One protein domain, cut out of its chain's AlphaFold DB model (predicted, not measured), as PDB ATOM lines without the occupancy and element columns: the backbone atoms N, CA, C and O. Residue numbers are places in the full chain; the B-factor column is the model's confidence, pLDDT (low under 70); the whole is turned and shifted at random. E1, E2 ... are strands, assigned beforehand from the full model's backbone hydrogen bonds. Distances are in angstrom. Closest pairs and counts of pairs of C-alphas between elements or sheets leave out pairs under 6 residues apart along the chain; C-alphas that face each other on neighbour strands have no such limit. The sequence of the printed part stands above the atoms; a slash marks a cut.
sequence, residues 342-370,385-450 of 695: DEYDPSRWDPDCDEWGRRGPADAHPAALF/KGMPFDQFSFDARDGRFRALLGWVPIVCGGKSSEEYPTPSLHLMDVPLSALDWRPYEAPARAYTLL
ATOM      1  N   ASP A 342      10.301  39.238  -0.518       56.19
ATOM      2  CA  ASP A 342       9.475  38.033  -0.432       56.19
ATOM      3  C   ASP A 342       9.598  37.097  -1.650       56.19
ATOM      4  O   ASP A 342       9.091  35.973  -1.613       56.19
ATOM      5  N   GLU A 343      10.364  37.482  -2.681       61.22
ATOM      6  CA  GLU A 343      10.842  36.551  -3.714       61.22
ATOM      7  C   GLU A 343      11.877  35.543  -3.163       61.22
ATOM      8  O   GLU A 343      12.271  34.607  -3.873       61.22
ATOM      9  N   TYR A 344      12.309  35.698  -1.902       59.94
ATOM     10  CA  TYR A 344      13.369  34.911  -1.270       59.94
ATOM     11  C   TYR A 344      12.889  34.138  -0.036       59.94
ATOM     12  O   TYR A 344      12.172  34.663   0.808       59.94
ATOM     13  N   ASP A 345      13.318  32.875   0.076       55.22
ATOM     14  CA  ASP A 345      13.011  31.997   1.210       55.22
ATOM     15  C   ASP A 345      13.655  32.524   2.512       55.22
ATOM     16  O   ASP A 345      14.890  32.538   2.617       55.22
ATOM     17  N   PRO A 346      12.847  32.887   3.529       55.66
ATOM     18  CA  PRO A 346      13.331  33.337   4.831       55.66
ATOM     19  C   PRO A 346      14.270  32.363   5.544       55.66
ATOM     20  O   PRO A 346      15.097  32.772   6.357       55.66
ATOM     21  N   SER A 347      14.173  31.063   5.250       53.19
ATOM     22  CA  SER A 347      14.969  30.022   5.910       53.19
ATOM     23  C   SER A 347      16.464  30.055   5.556       53.19
ATOM     24  O   SER A 347      17.258  29.317   6.145       53.19
ATOM     25  N   ARG A 348      16.858  30.916   4.606       56.25
ATOM     26  CA  ARG A 348      18.218  31.003   4.049       56.25
ATOM     27  C   ARG A 348      18.879  32.358   4.230       56.25
ATOM     28  O   ARG A 348      19.909  32.607   3.601       56.25
ATOM     29  N   TRP A 349      18.292  33.226   5.048       64.81
ATOM     30  CA  TRP A 349      18.954  34.463   5.420       64.81
ATOM     31  C   TRP A 349      20.291  34.157   6.095       64.81
ATOM     32  O   TRP A 349      20.379  33.277   6.954       64.81
ATOM     33  N   ASP A 350      21.341  34.848   5.659       61.56
ATOM     34  CA  ASP A 350      22.666  34.705   6.246       61.56
ATOM     35  C   ASP A 350      22.677  35.446   7.595       61.56
ATOM     36  O   ASP A 350      22.481  36.667   7.630       61.56
ATOM     37  N   PRO A 351      22.875  34.750   8.730       58.12
ATOM     38  CA  PRO A 351      22.960  35.415  10.024       58.12
ATOM     39  C   PRO A 351      24.166  36.369  10.114       58.12
ATOM     40  O   PRO A 351      24.112  37.342  10.869       58.12
ATOM     41  N   ASP A 352      25.207  36.184   9.295       62.19
ATOM     42  CA  ASP A 352      26.466  36.936   9.352       62.19
ATOM     43  C   ASP A 352      26.505  38.129   8.370       62.19
ATOM     44  O   ASP A 352      27.539  38.436   7.776       62.19
ATOM     45  N   CYS A 353      25.390  38.852   8.195       64.88
ATOM     46  CA  CYS A 353      25.306  40.013   7.286       64.88
ATOM     47  C   CYS A 353      26.190  41.224   7.648       64.88
ATOM     48  O   CYS A 353      26.415  42.093   6.802       64.88
ATOM     49  N   ASP A 354      26.747  41.280   8.856       56.75
ATOM     50  CA  ASP A 354      27.486  42.447   9.354       56.75
ATOM     51  C   ASP A 354      28.887  42.566   8.716       56.75
ATOM     52  O   ASP A 354      29.450  43.658   8.610       56.75
ATOM     53  N   GLU A 355      29.443  41.459   8.209       53.44
ATOM     54  CA  GLU A 355      30.754  41.425   7.539       53.44
ATOM     55  C   GLU A 355      30.703  41.819   6.045       53.44
ATOM     56  O   GLU A 355      31.742  41.923   5.382       53.44
ATOM     57  N   TRP A 356      29.511  42.067   5.487       54.59
ATOM     58  CA  TRP A 356      29.308  42.159   4.034       54.59
ATOM     59  C   TRP A 356      29.508  43.545   3.417       54.59
ATOM     60  O   TRP A 356      29.597  43.651   2.192       54.59
ATOM     61  N   GLY A 357      29.689  44.596   4.222       50.22
ATOM     62  CA  GLY A 357      29.859  45.988   3.766       50.22
ATOM     63  C   GLY A 357      31.118  46.291   2.926       50.22
ATOM     64  O   GLY A 357      31.503  47.450   2.804       50.22
ATOM     65  N   ARG A 358      31.815  45.278   2.382       51.59
ATOM     66  CA  ARG A 358      33.104  45.411   1.671       51.59
ATOM     67  C   ARG A 358      33.186  44.711   0.306       51.59
ATOM     68  O   ARG A 358      34.292  44.600  -0.228       51.59
ATOM     69  N   ARG A 359      32.084  44.213  -0.270       56.75
ATOM     70  CA  ARG A 359      32.131  43.449  -1.535       56.75
ATOM     71  C   ARG A 359      31.606  44.204  -2.764       56.75
ATOM     72  O   ARG A 359      31.019  45.273  -2.659       56.75
ATOM     73  N   GLY A 360      31.957  43.687  -3.945       56.09
ATOM     74  CA  GLY A 360      31.805  44.348  -5.246       56.09
ATOM     75  C   GLY A 360      30.494  44.022  -5.982       56.09
ATOM     76  O   GLY A 360      29.596  43.406  -5.421       56.09
ATOM     77  N   PRO A 361      30.388  44.361  -7.284       60.53
ATOM     78  CA  PRO A 361      29.143  44.261  -8.060       60.53
ATOM     79  C   PRO A 361      28.533  42.860  -8.186       60.53
ATOM     80  O   PRO A 361      27.452  42.727  -8.743       60.53
ATOM     81  N   ALA A 362      29.228  41.799  -7.781       66.31
ATOM     82  CA  ALA A 362      28.698  40.440  -7.854       66.31
ATOM     83  C   ALA A 362      27.621  40.167  -6.791       66.31
ATOM     84  O   ALA A 362      26.794  39.289  -7.003       66.31
ATOM     85  N   ASP A 363      27.627  40.932  -5.696       64.75
ATOM     86  CA  ASP A 363      26.802  40.672  -4.513       64.75
ATOM     87  C   ASP A 363      25.570  41.595  -4.414       64.75
ATOM     88  O   ASP A 363      24.751  41.434  -3.514       64.75
ATOM     89  N   ALA A 364      25.421  42.556  -5.332       75.19
ATOM     90  CA  ALA A 364      24.277  43.467  -5.379       75.19
ATOM     91  C   ALA A 364      23.071  42.836  -6.091       75.19
ATOM     92  O   ALA A 364      23.245  42.118  -7.081       75.19
ATOM     93  N   HIS A 365      21.856  43.164  -5.633       78.12
ATOM     94  CA  HIS A 365      20.613  42.730  -6.279       78.12
ATOM     95  C   HIS A 365      20.642  43.023  -7.785       78.12
ATOM     96  O   HIS A 365      20.973  44.150  -8.167       78.12
ATOM     97  N   PRO A 366      20.301  42.053  -8.654       86.00
ATOM     98  CA  PRO A 366      20.054  42.365 -10.052       86.00
ATOM     99  C   PRO A 366      18.875  43.337 -10.142       86.00
ATOM    100  O   PRO A 366      17.933  43.253  -9.359       86.00
ATOM    101  N   ALA A 367      18.924  44.246 -11.104       92.12
ATOM    102  CA  ALA A 367      17.871  45.215 -11.354       92.12
ATOM    103  C   ALA A 367      17.757  45.511 -12.856       92.12
ATOM    104  O   ALA A 367      18.579  45.066 -13.673       92.12
ATOM    105  N   ALA A 368      16.738  46.270 -13.232       95.88
ATOM    106  CA  ALA A 368      16.570  46.772 -14.581       95.88
ATOM    107  C   ALA A 368      16.092  48.221 -14.560       95.88
ATOM    108  O   ALA A 368      15.172  48.580 -13.831       95.88
ATOM    109  N   LEU A 369      16.702  49.032 -15.421       97.94
ATOM    110  CA  LEU A 369      16.281  50.392 -15.715       97.94
ATOM    111  C   LEU A 369      15.578  50.410 -17.070       97.94
ATOM    112  O   LEU A 369      16.169  50.005 -18.073       97.94
ATOM    113  N   PHE A 370      14.361  50.938 -17.108       98.31
ATOM    114  CA  PHE A 370      13.602  51.209 -18.320       98.31
ATOM    115  C   PHE A 370      13.459  52.713 -18.529       98.31
ATOM    116  O   PHE A 370      13.121  53.453 -17.607       98.31
ATOM    117  N   LYS A 385      22.186  47.041 -11.266       90.62
ATOM    118  CA  LYS A 385      22.346  46.429  -9.945       90.62
ATOM    119  C   LYS A 385      22.067  47.412  -8.825       90.62
ATOM    120  O   LYS A 385      22.426  48.581  -8.949       90.62
ATOM    121  N   GLY A 386      21.555  46.903  -7.711       89.50
ATOM    122  CA  GLY A 386      21.163  47.702  -6.555       89.50
ATOM    123  C   GLY A 386      19.807  48.368  -6.731       89.50
ATOM    124  O   GLY A 386      19.228  48.343  -7.818       89.50
ATOM    125  N   MET A 387      19.330  48.971  -5.646       90.00
ATOM    126  CA  MET A 387      18.038  49.651  -5.601       90.00
ATOM    127  C   MET A 387      18.216  51.128  -5.229       90.00
ATOM    128  O   MET A 387      19.043  51.430  -4.363       90.00
ATOM    129  N   PRO A 388      17.484  52.051  -5.875       93.00
ATOM    130  CA  PRO A 388      17.323  53.419  -5.398       93.00
ATOM    131  C   PRO A 388      16.560  53.428  -4.072       93.00
ATOM    132  O   PRO A 388      15.812  52.491  -3.792       93.00
ATOM    133  N   PHE A 389      16.750  54.471  -3.264       87.94
ATOM    134  CA  PHE A 389      16.054  54.596  -1.979       87.94
ATOM    135  C   PHE A 389      14.626  55.113  -2.161       87.94
ATOM    136  O   PHE A 389      13.715  54.626  -1.504       87.94
ATOM    137  N   ASP A 390      14.449  56.059  -3.078       88.62
ATOM    138  CA  ASP A 390      13.216  56.808  -3.322       88.62
ATOM    139  C   ASP A 390      13.261  57.451  -4.723       88.62
ATOM    140  O   ASP A 390      14.238  57.302  -5.470       88.62
ATOM    141  N   GLN A 391      12.233  58.220  -5.087       88.12
ATOM    142  CA  GLN A 391      12.215  59.004  -6.323       88.12
ATOM    143  C   GLN A 391      13.341  60.042  -6.396       88.12
ATOM    144  O   GLN A 391      13.823  60.340  -7.489       88.12
ATOM    145  N   PHE A 392      13.800  60.582  -5.265       92.75
ATOM    146  CA  PHE A 392      14.843  61.613  -5.228       92.75
ATOM    147  C   PHE A 392      16.241  61.077  -5.505       92.75
ATOM    148  O   PHE A 392      17.148  61.851  -5.821       92.75
ATOM    149  N   SER A 393      16.368  59.752  -5.522       95.88
ATOM    150  CA  SER A 393      17.560  59.023  -5.926       95.88
ATOM    151  C   SER A 393      17.837  59.090  -7.426       95.88
ATOM    152  O   SER A 393      18.843  58.521  -7.849       95.88
ATOM    153  N   PHE A 394      17.015  59.768  -8.234       96.75
ATOM    154  CA  PHE A 394      17.174  59.863  -9.686       96.75
ATOM    155  C   PHE A 394      17.520  61.260 -10.198       96.75
ATOM    156  O   PHE A 394      17.075  62.278  -9.674       96.75
ATOM    157  N   ASP A 395      18.264  61.271 -11.302       96.44
ATOM    158  CA  ASP A 395      18.560  62.448 -12.110       96.44
ATOM    159  C   ASP A 395      18.694  62.043 -13.584       96.44
ATOM    160  O   ASP A 395      19.400  61.088 -13.916       96.44
ATOM    161  N   ALA A 396      18.044  62.768 -14.494       95.56
ATOM    162  CA  ALA A 396      18.161  62.499 -15.929       95.56
ATOM    163  C   ALA A 396      18.241  63.790 -16.746       95.56
ATOM    164  O   ALA A 396      17.264  64.261 -17.326       95.56
ATOM    165  N   ARG A 397      19.444  64.364 -16.787       92.50
ATOM    166  CA  ARG A 397      19.759  65.625 -17.469       92.50
ATOM    167  C   ARG A 397      21.044  65.486 -18.288       92.50
ATOM    168  O   ARG A 397      21.796  64.520 -18.152       92.50
ATOM    169  N   ASP A 398      21.285  66.430 -19.196       91.81
ATOM    170  CA  ASP A 398      22.493  66.488 -20.039       91.81
ATOM    171  C   ASP A 398      22.776  65.218 -20.870       91.81
ATOM    172  O   ASP A 398      23.927  64.855 -21.126       91.81
ATOM    173  N   GLY A 399      21.725  64.511 -21.299       95.12
ATOM    174  CA  GLY A 399      21.868  63.268 -22.066       95.12
ATOM    175  C   GLY A 399      22.438  62.105 -21.247       95.12
ATOM    176  O   GLY A 399      23.006  61.162 -21.817       95.12
ATOM    177  N   ARG A 400      22.277  62.149 -19.921       97.00
ATOM    178  CA  ARG A 400      22.710  61.114 -18.983       97.00
ATOM    179  C   ARG A 400      21.574  60.732 -18.042       97.00
ATOM    180  O   ARG A 400      20.655  61.512 -17.831       97.00
ATOM    181  N   PHE A 401      21.664  59.526 -17.501       98.12
ATOM    182  CA  PHE A 401      20.834  59.050 -16.405       98.12
ATOM    183  C   PHE A 401      21.748  58.699 -15.237       98.12
ATOM    184  O   PHE A 401      22.756  58.002 -15.424       98.12
ATOM    185  N   ARG A 402      21.391  59.176 -14.050       98.38
ATOM    186  CA  ARG A 402      22.117  58.961 -12.808       98.38
ATOM    187  C   ARG A 402      21.174  58.454 -11.727       98.38
ATOM    188  O   ARG A 402      20.011  58.844 -11.683       98.38
ATOM    189  N   ALA A 403      21.698  57.591 -10.861       98.19
ATOM    190  CA  ALA A 403      20.955  57.109  -9.706       98.19
ATOM    191  C   ALA A 403      21.859  56.882  -8.491       98.19
ATOM    192  O   ALA A 403      22.941  56.303  -8.635       98.19
ATOM    193  N   LEU A 404      21.409  57.303  -7.307       97.88
ATOM    194  CA  LEU A 404      21.965  56.848  -6.032       97.88
ATOM    195  C   LEU A 404      21.400  55.461  -5.719       97.88
ATOM    196  O   LEU A 404      20.192  55.266  -5.743       97.88
ATOM    197  N   LEU A 405      22.276  54.501  -5.436       94.25
ATOM    198  CA  LEU A 405      21.905  53.103  -5.255       94.25
ATOM    199  C   LEU A 405      22.441  52.565  -3.935       94.25
ATOM    200  O   LEU A 405      23.631  52.707  -3.639       94.25
ATOM    201  N   GLY A 406      21.573  51.888  -3.191       89.50
ATOM    202  CA  GLY A 406      21.934  51.010  -2.091       89.50
ATOM    203  C   GLY A 406      22.211  49.601  -2.604       89.50
ATOM    204  O   GLY A 406      21.387  48.986  -3.287       89.50
ATOM    205  N   TRP A 407      23.398  49.079  -2.304       86.19
ATOM    206  CA  TRP A 407      23.756  47.688  -2.561       86.19
ATOM    207  C   TRP A 407      23.698  46.914  -1.251       86.19
ATOM    208  O   TRP A 407      24.563  47.067  -0.386       86.19
ATOM    209  N   VAL A 408      22.662  46.087  -1.134       73.44
ATOM    210  CA  VAL A 408      22.472  45.117  -0.055       73.44
ATOM    211  C   VAL A 408      22.571  43.710  -0.658       73.44
ATOM    212  O   VAL A 408      22.135  43.515  -1.795       73.44
ATOM    213  N   PRO A 409      23.173  42.732   0.040       65.44
ATOM    214  CA  PRO A 409      23.116  41.344  -0.387       65.44
ATOM    215  C   PRO A 409      21.713  40.763  -0.217       65.44
ATOM    216  O   PRO A 409      21.085  40.891   0.830       65.44
ATOM    217  N   ILE A 410      21.287  40.009  -1.219       59.91
ATOM    218  CA  ILE A 410      19.972  39.357  -1.287       59.91
ATOM    219  C   ILE A 410      19.697  38.369  -0.147       59.91
ATOM    220  O   ILE A 410      18.560  38.166   0.259       59.91
ATOM    221  N   VAL A 411      20.760  37.786   0.409       59.47
ATOM    222  CA  VAL A 411      20.704  36.855   1.546       59.47
ATOM    223  C   VAL A 411      20.514  37.562   2.888       59.47
ATOM    224  O   VAL A 411      20.360  36.895   3.901       59.47
ATOM    225  N   CYS A 412      20.503  38.895   2.918       63.50
ATOM    226  CA  CYS A 412      20.333  39.682   4.139       63.50
ATOM    227  C   CYS A 412      18.897  40.174   4.364       63.50
ATOM    228  O   CYS A 412      18.658  40.944   5.291       63.50
ATOM    229  N   GLY A 413      17.952  39.715   3.536       56.84
ATOM    230  CA  GLY A 413      16.569  40.192   3.438       56.84
ATOM    231  C   GLY A 413      15.610  39.837   4.577       56.84
ATOM    232  O   GLY A 413      14.408  40.022   4.412       56.84
ATOM    233  N   GLY A 414      16.070  39.341   5.726       50.28
ATOM    234  CA  GLY A 414      15.149  39.274   6.865       50.28
ATOM    235  C   GLY A 414      15.736  39.090   8.236       50.28
ATOM    236  O   GLY A 414      15.167  38.502   9.156       50.28
ATOM    237  N   LYS A 415      16.832  39.800   8.403       52.97
ATOM    238  CA  LYS A 415      17.084  40.421   9.687       52.97
ATOM    239  C   LYS A 415      15.942  41.403  10.028       52.97
ATOM    240  O   LYS A 415      15.256  41.902   9.136       52.97
ATOM    241  N   SER A 416      15.688  41.651  11.312       49.53
ATOM    242  CA  SER A 416      14.770  42.721  11.738       49.53
ATOM    243  C   SER A 416      15.302  44.085  11.263       49.53
ATOM    244  O   SER A 416      16.480  44.206  10.925       49.53
ATOM    245  N   SER A 417      14.470  45.132  11.233       51.09
ATOM    246  CA  SER A 417      14.862  46.482  10.769       51.09
ATOM    247  C   SER A 417      16.109  47.066  11.466       51.09
ATOM    248  O   SER A 417      16.772  47.936  10.889       51.09
ATOM    249  N   GLU A 418      16.433  46.577  12.666       50.00
ATOM    250  CA  GLU A 418      17.589  46.951  13.493       50.00
ATOM    251  C   GLU A 418      18.862  46.150  13.169       50.00
ATOM    252  O   GLU A 418      19.969  46.626  13.405       50.00
ATOM    253  N   GLU A 419      18.720  44.963  12.578       54.72
ATOM    254  CA  GLU A 419      19.815  44.037  12.277       54.72
ATOM    255  C   GLU A 419      20.224  44.051  10.782       54.72
ATOM    256  O   GLU A 419      21.187  43.393  10.387       54.72
ATOM    257  N   TYR A 420      19.524  44.803   9.923       59.94
ATOM    258  CA  TYR A 420      19.869  44.928   8.498       59.94
ATOM    259  C   TYR A 420      21.255  45.565   8.277       59.94
ATOM    260  O   TYR A 420      21.555  46.614   8.860       59.94
ATOM    261  N   PRO A 421      22.080  45.026   7.355       65.44
ATOM    262  CA  PRO A 421      23.384  45.605   7.058       65.44
ATOM    263  C   PRO A 421      23.255  47.004   6.445       65.44
ATOM    264  O   PRO A 421      22.350  47.295   5.662       65.44
ATOM    265  N   THR A 422      24.216  47.875   6.764       76.25
ATOM    266  CA  THR A 422      24.339  49.180   6.098       76.25
ATOM    267  C   THR A 422      24.679  48.966   4.617       76.25
ATOM    268  O   THR A 422      25.671  48.287   4.330       76.25
ATOM    269  N   PRO A 423      23.908  49.533   3.669       80.69
ATOM    270  CA  PRO A 423      24.163  49.343   2.247       80.69
ATOM    271  C   PRO A 423      25.489  49.980   1.817       80.69
ATOM    272  O   PRO A 423      25.873  51.053   2.291       80.69
ATOM    273  N   SER A 424      26.165  49.356   0.848       86.44
ATOM    274  CA  SER A 424      27.223  50.036   0.091       86.44
ATOM    275  C   SER A 424      26.571  51.011  -0.886       86.44
ATOM    276  O   SER A 424      25.700  50.612  -1.658       86.44
ATOM    277  N   LEU A 425      26.972  52.283  -0.860       91.88
ATOM    278  CA  LEU A 425      26.366  53.315  -1.701       91.88
ATOM    279  C   LEU A 425      27.131  53.495  -3.005       91.88
ATOM    280  O   LEU A 425      28.359  53.601  -3.014       91.88
ATOM    281  N   HIS A 426      26.397  53.576  -4.111       94.25
ATOM    282  CA  HIS A 426      26.966  53.773  -5.436       94.25
ATOM    283  C   HIS A 426      26.208  54.847  -6.213       94.25
ATOM    284  O   HIS A 426      24.983  54.854  -6.224       94.25
ATOM    285  N   LEU A 427      26.937  55.710  -6.925       97.81
ATOM    286  CA  LEU A 427      26.362  56.527  -7.991       97.81
ATOM    287  C   LEU A 427      26.469  55.742  -9.294       97.81
ATOM    288  O   LEU A 427      27.582  55.495  -9.774       97.81
ATOM    289  N   MET A 428      25.332  55.368  -9.868       97.62
ATOM    290  CA  MET A 428      25.273  54.970 -11.267       97.62
ATOM    291  C   MET A 428      25.253  56.215 -12.149       97.62
ATOM    292  O   MET A 428      24.520  57.155 -11.865       97.62
ATOM    293  N   ASP A 429      26.030  56.209 -13.229       97.88
ATOM    294  CA  ASP A 429      26.011  57.259 -14.244       97.88
ATOM    295  C   ASP A 429      26.249  56.673 -15.646       97.88
ATOM    296  O   ASP A 429      27.328  56.156 -15.956       97.88
ATOM    297  N   VAL A 430      25.249  56.781 -16.525       98.19
ATOM    298  CA  VAL A 430      25.296  56.262 -17.901       98.19
ATOM    299  C   VAL A 430      24.797  57.293 -18.917       98.19
ATOM    300  O   VAL A 430      23.880  58.057 -18.623       98.19
ATOM    301  N   PRO A 431      25.364  57.344 -20.137       97.94
ATOM    302  CA  PRO A 431      24.755  58.115 -21.218       97.94
ATOM    303  C   PRO A 431      23.427  57.474 -21.638       97.94
ATOM    304  O   PRO A 431      23.307  56.248 -21.610       97.94
ATOM    305  N   LEU A 432      22.460  58.262 -22.121       97.06
ATOM    306  CA  LEU A 432      21.173  57.699 -22.568       97.06
ATOM    307  C   LEU A 432      21.321  56.708 -23.729       97.06
ATOM    308  O   LEU A 432      20.508  55.804 -23.876       97.06
ATOM    309  N   SER A 433      22.394  56.827 -24.518       96.50
ATOM    310  CA  SER A 433      22.742  55.873 -25.578       96.50
ATOM    311  C   SER A 433      23.186  54.498 -25.062       96.50
ATOM    312  O   SER A 433      23.481  53.621 -25.867       96.50
ATOM    313  N   ALA A 434      23.338  54.317 -23.746       97.62
ATOM    314  CA  ALA A 434      23.619  53.015 -23.155       97.62
ATOM    315  C   ALA A 434      22.367  52.134 -23.060       97.62
ATOM    316  O   ALA A 434      22.518  50.916 -22.982       97.62
ATOM    317  N   LEU A 435      21.170  52.733 -23.057       98.00
ATOM    318  CA  LEU A 435      19.909  52.004 -23.050       98.00
ATOM    319  C   LEU A 435      19.565  51.558 -24.471       98.00
ATOM    320  O   LEU A 435      19.670  52.334 -25.419       98.00
ATOM    321  N   ASP A 436      19.144  50.304 -24.609       96.88
ATOM    322  CA  ASP A 436      18.894  49.672 -25.905       96.88
ATOM    323  C   ASP A 436      17.673  48.739 -25.816       96.88
ATOM    324  O   ASP A 436      17.230  48.357 -24.730       96.88
ATOM    325  N   TRP A 437      17.120  48.352 -26.962       96.44
ATOM    326  CA  TRP A 437      16.088  47.318 -27.045       96.44
ATOM    327  C   TRP A 437      16.666  45.909 -26.836       96.44
ATOM    328  O   TRP A 437      15.927  44.975 -26.523       96.44
ATOM    329  N   ARG A 438      17.989  45.732 -26.977       96.81
ATOM    330  CA  ARG A 438      18.749  44.547 -26.541       96.81
ATOM    331  C   ARG A 438      19.546  44.871 -25.272       96.81
ATOM    332  O   ARG A 438      20.757  45.090 -25.355       96.81
ATOM    333  N   PRO A 439      18.900  44.921 -24.096       96.06
ATOM    334  CA  PRO A 439      19.557  45.372 -22.880       96.06
ATOM    335  C   PRO A 439      20.690  44.425 -22.479       96.06
ATOM    336  O   PRO A 439      20.510  43.210 -22.344       96.06
ATOM    337  N   TYR A 440      21.861  45.006 -22.238       94.94
ATOM    338  CA  TYR A 440      23.035  44.329 -21.695       94.94
ATOM    339  C   TYR A 440      23.268  44.759 -20.242       94.94
ATOM    340  O   TYR A 440      22.604  45.658 -19.729       94.94
ATOM    341  N   GLU A 441      24.185  44.082 -19.556       94.12
ATOM    342  CA  GLU A 441      24.564  44.434 -18.187       94.12
ATOM    343  C   GLU A 441      25.413  45.706 -18.167       94.12
ATOM    344  O   GLU A 441      26.443  45.792 -18.845       94.12
ATOM    345  N   ALA A 442      24.986  46.691 -17.377       95.31
ATOM    346  CA  ALA A 442      25.737  47.913 -17.151       95.31
ATOM    347  C   ALA A 442      27.165  47.564 -16.688       95.31
ATOM    348  O   ALA A 442      27.346  46.787 -15.745       95.31
ATOM    349  N   PRO A 443      28.205  48.117 -17.332       93.50
ATOM    350  CA  PRO A 443      29.575  47.754 -17.008       93.50
ATOM    351  C   PRO A 443      29.944  48.266 -15.613       93.50
ATOM    352  O   PRO A 443      29.463  49.312 -15.193       93.50
ATOM    353  N   ALA A 444      30.895  47.618 -14.935       90.56
ATOM    354  CA  ALA A 444      31.336  48.029 -13.593       90.56
ATOM    355  C   ALA A 444      31.743  49.516 -13.496       90.56
ATOM    356  O   ALA A 444      31.532  50.147 -12.468       90.56
ATOM    357  N   ARG A 445      32.273  50.099 -14.583       92.94
ATOM    358  CA  ARG A 445      32.632  51.529 -14.664       92.94
ATOM    359  C   ARG A 445      31.442  52.494 -14.591       92.94
ATOM    360  O   ARG A 445      31.674  53.683 -14.426       92.94
ATOM    361  N   ALA A 446      30.216  52.007 -14.781       95.69
ATOM    362  CA  ALA A 446      29.004  52.804 -14.634       95.69
ATOM    363  C   ALA A 446      28.713  53.130 -13.164       95.69
ATOM    364  O   ALA A 446      27.943  54.044 -12.909       95.69
ATOM    365  N   TYR A 447      29.330  52.409 -12.221       95.31
ATOM    366  CA  TYR A 447      29.102  52.553 -10.788       95.31
ATOM    367  C   TYR A 447      30.336  53.143 -10.107       95.31
ATOM    368  O   TYR A 447      31.427  52.569 -10.154       95.31
ATOM    369  N   THR A 448      30.160  54.272  -9.427       95.81
ATOM    370  CA  THR A 448      31.183  54.840  -8.544       95.81
ATOM    371  C   THR A 448      30.813  54.544  -7.100       95.81
ATOM    372  O   THR A 448      29.740  54.942  -6.665       95.81
ATOM    373  N   LEU A 449      31.686  53.841  -6.369       94.06
ATOM    374  CA  LEU A 449      31.543  53.650  -4.922       94.06
ATOM    375  C   LEU A 449      31.595  55.012  -4.221       94.06
ATOM    376  O   LEU A 449      32.516  55.793  -4.473       94.06
ATOM    377  N   LEU A 450      30.629  55.267  -3.344       95.69
ATOM    378  CA  LEU A 450      30.497  56.510  -2.598       95.69
ATOM    379  C   LEU A 450      30.810  56.302  -1.103       95.69
ATOM    380  O   LEU A 450      30.686  55.186  -0.593       95.69
TER     381      LEU A 450
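Overview. This is residues 342 to 370 and 385 to 450 of the 695 residues of an uncharacterized protein of Sphingomonas sp. G-3-2-10 (UniProt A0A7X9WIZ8). This domain has little regular structure: a long hairpin, E2 and E3, short E4 beside E3, and loops beyond both ends. Named elements hold just 24 of the 95 printed residues, with no named helix, class all strand: E1, then sheet E2 - E3 - E4, a meander, each strand the antiparallel neighbour of the one before. The whole, 42 by 26 by 23 A, is only just compact, close to loose, radius of gyration of the C-alphas 14.5 A.

Along the chain. Find C-alpha 366 at (20.054, 42.365, -10.052); there E1, residues 366 to 370, begins. E2, residues 400 to 407, spans 21.2 A; E3, residues 424 to 431, 22.9 A. E4, residues 447 to 449, ends at (31.543, 53.650, -4.922).

Arrangement. In hairpin E2 and E3, 162 degrees, N 405 and O 426 are within hydrogen-bond range, 2.8 A. In hairpin E3 and E4, N 427 and O 448 are 2.9 A apart. E1 is apart from these.

Size, cuts and confidence. C-alphas 370 and 385, across the cut, are 13.0 A apart. Both hairpin links are long. Residues 342 to 363 and 409 to 421 have pLDDT under 70.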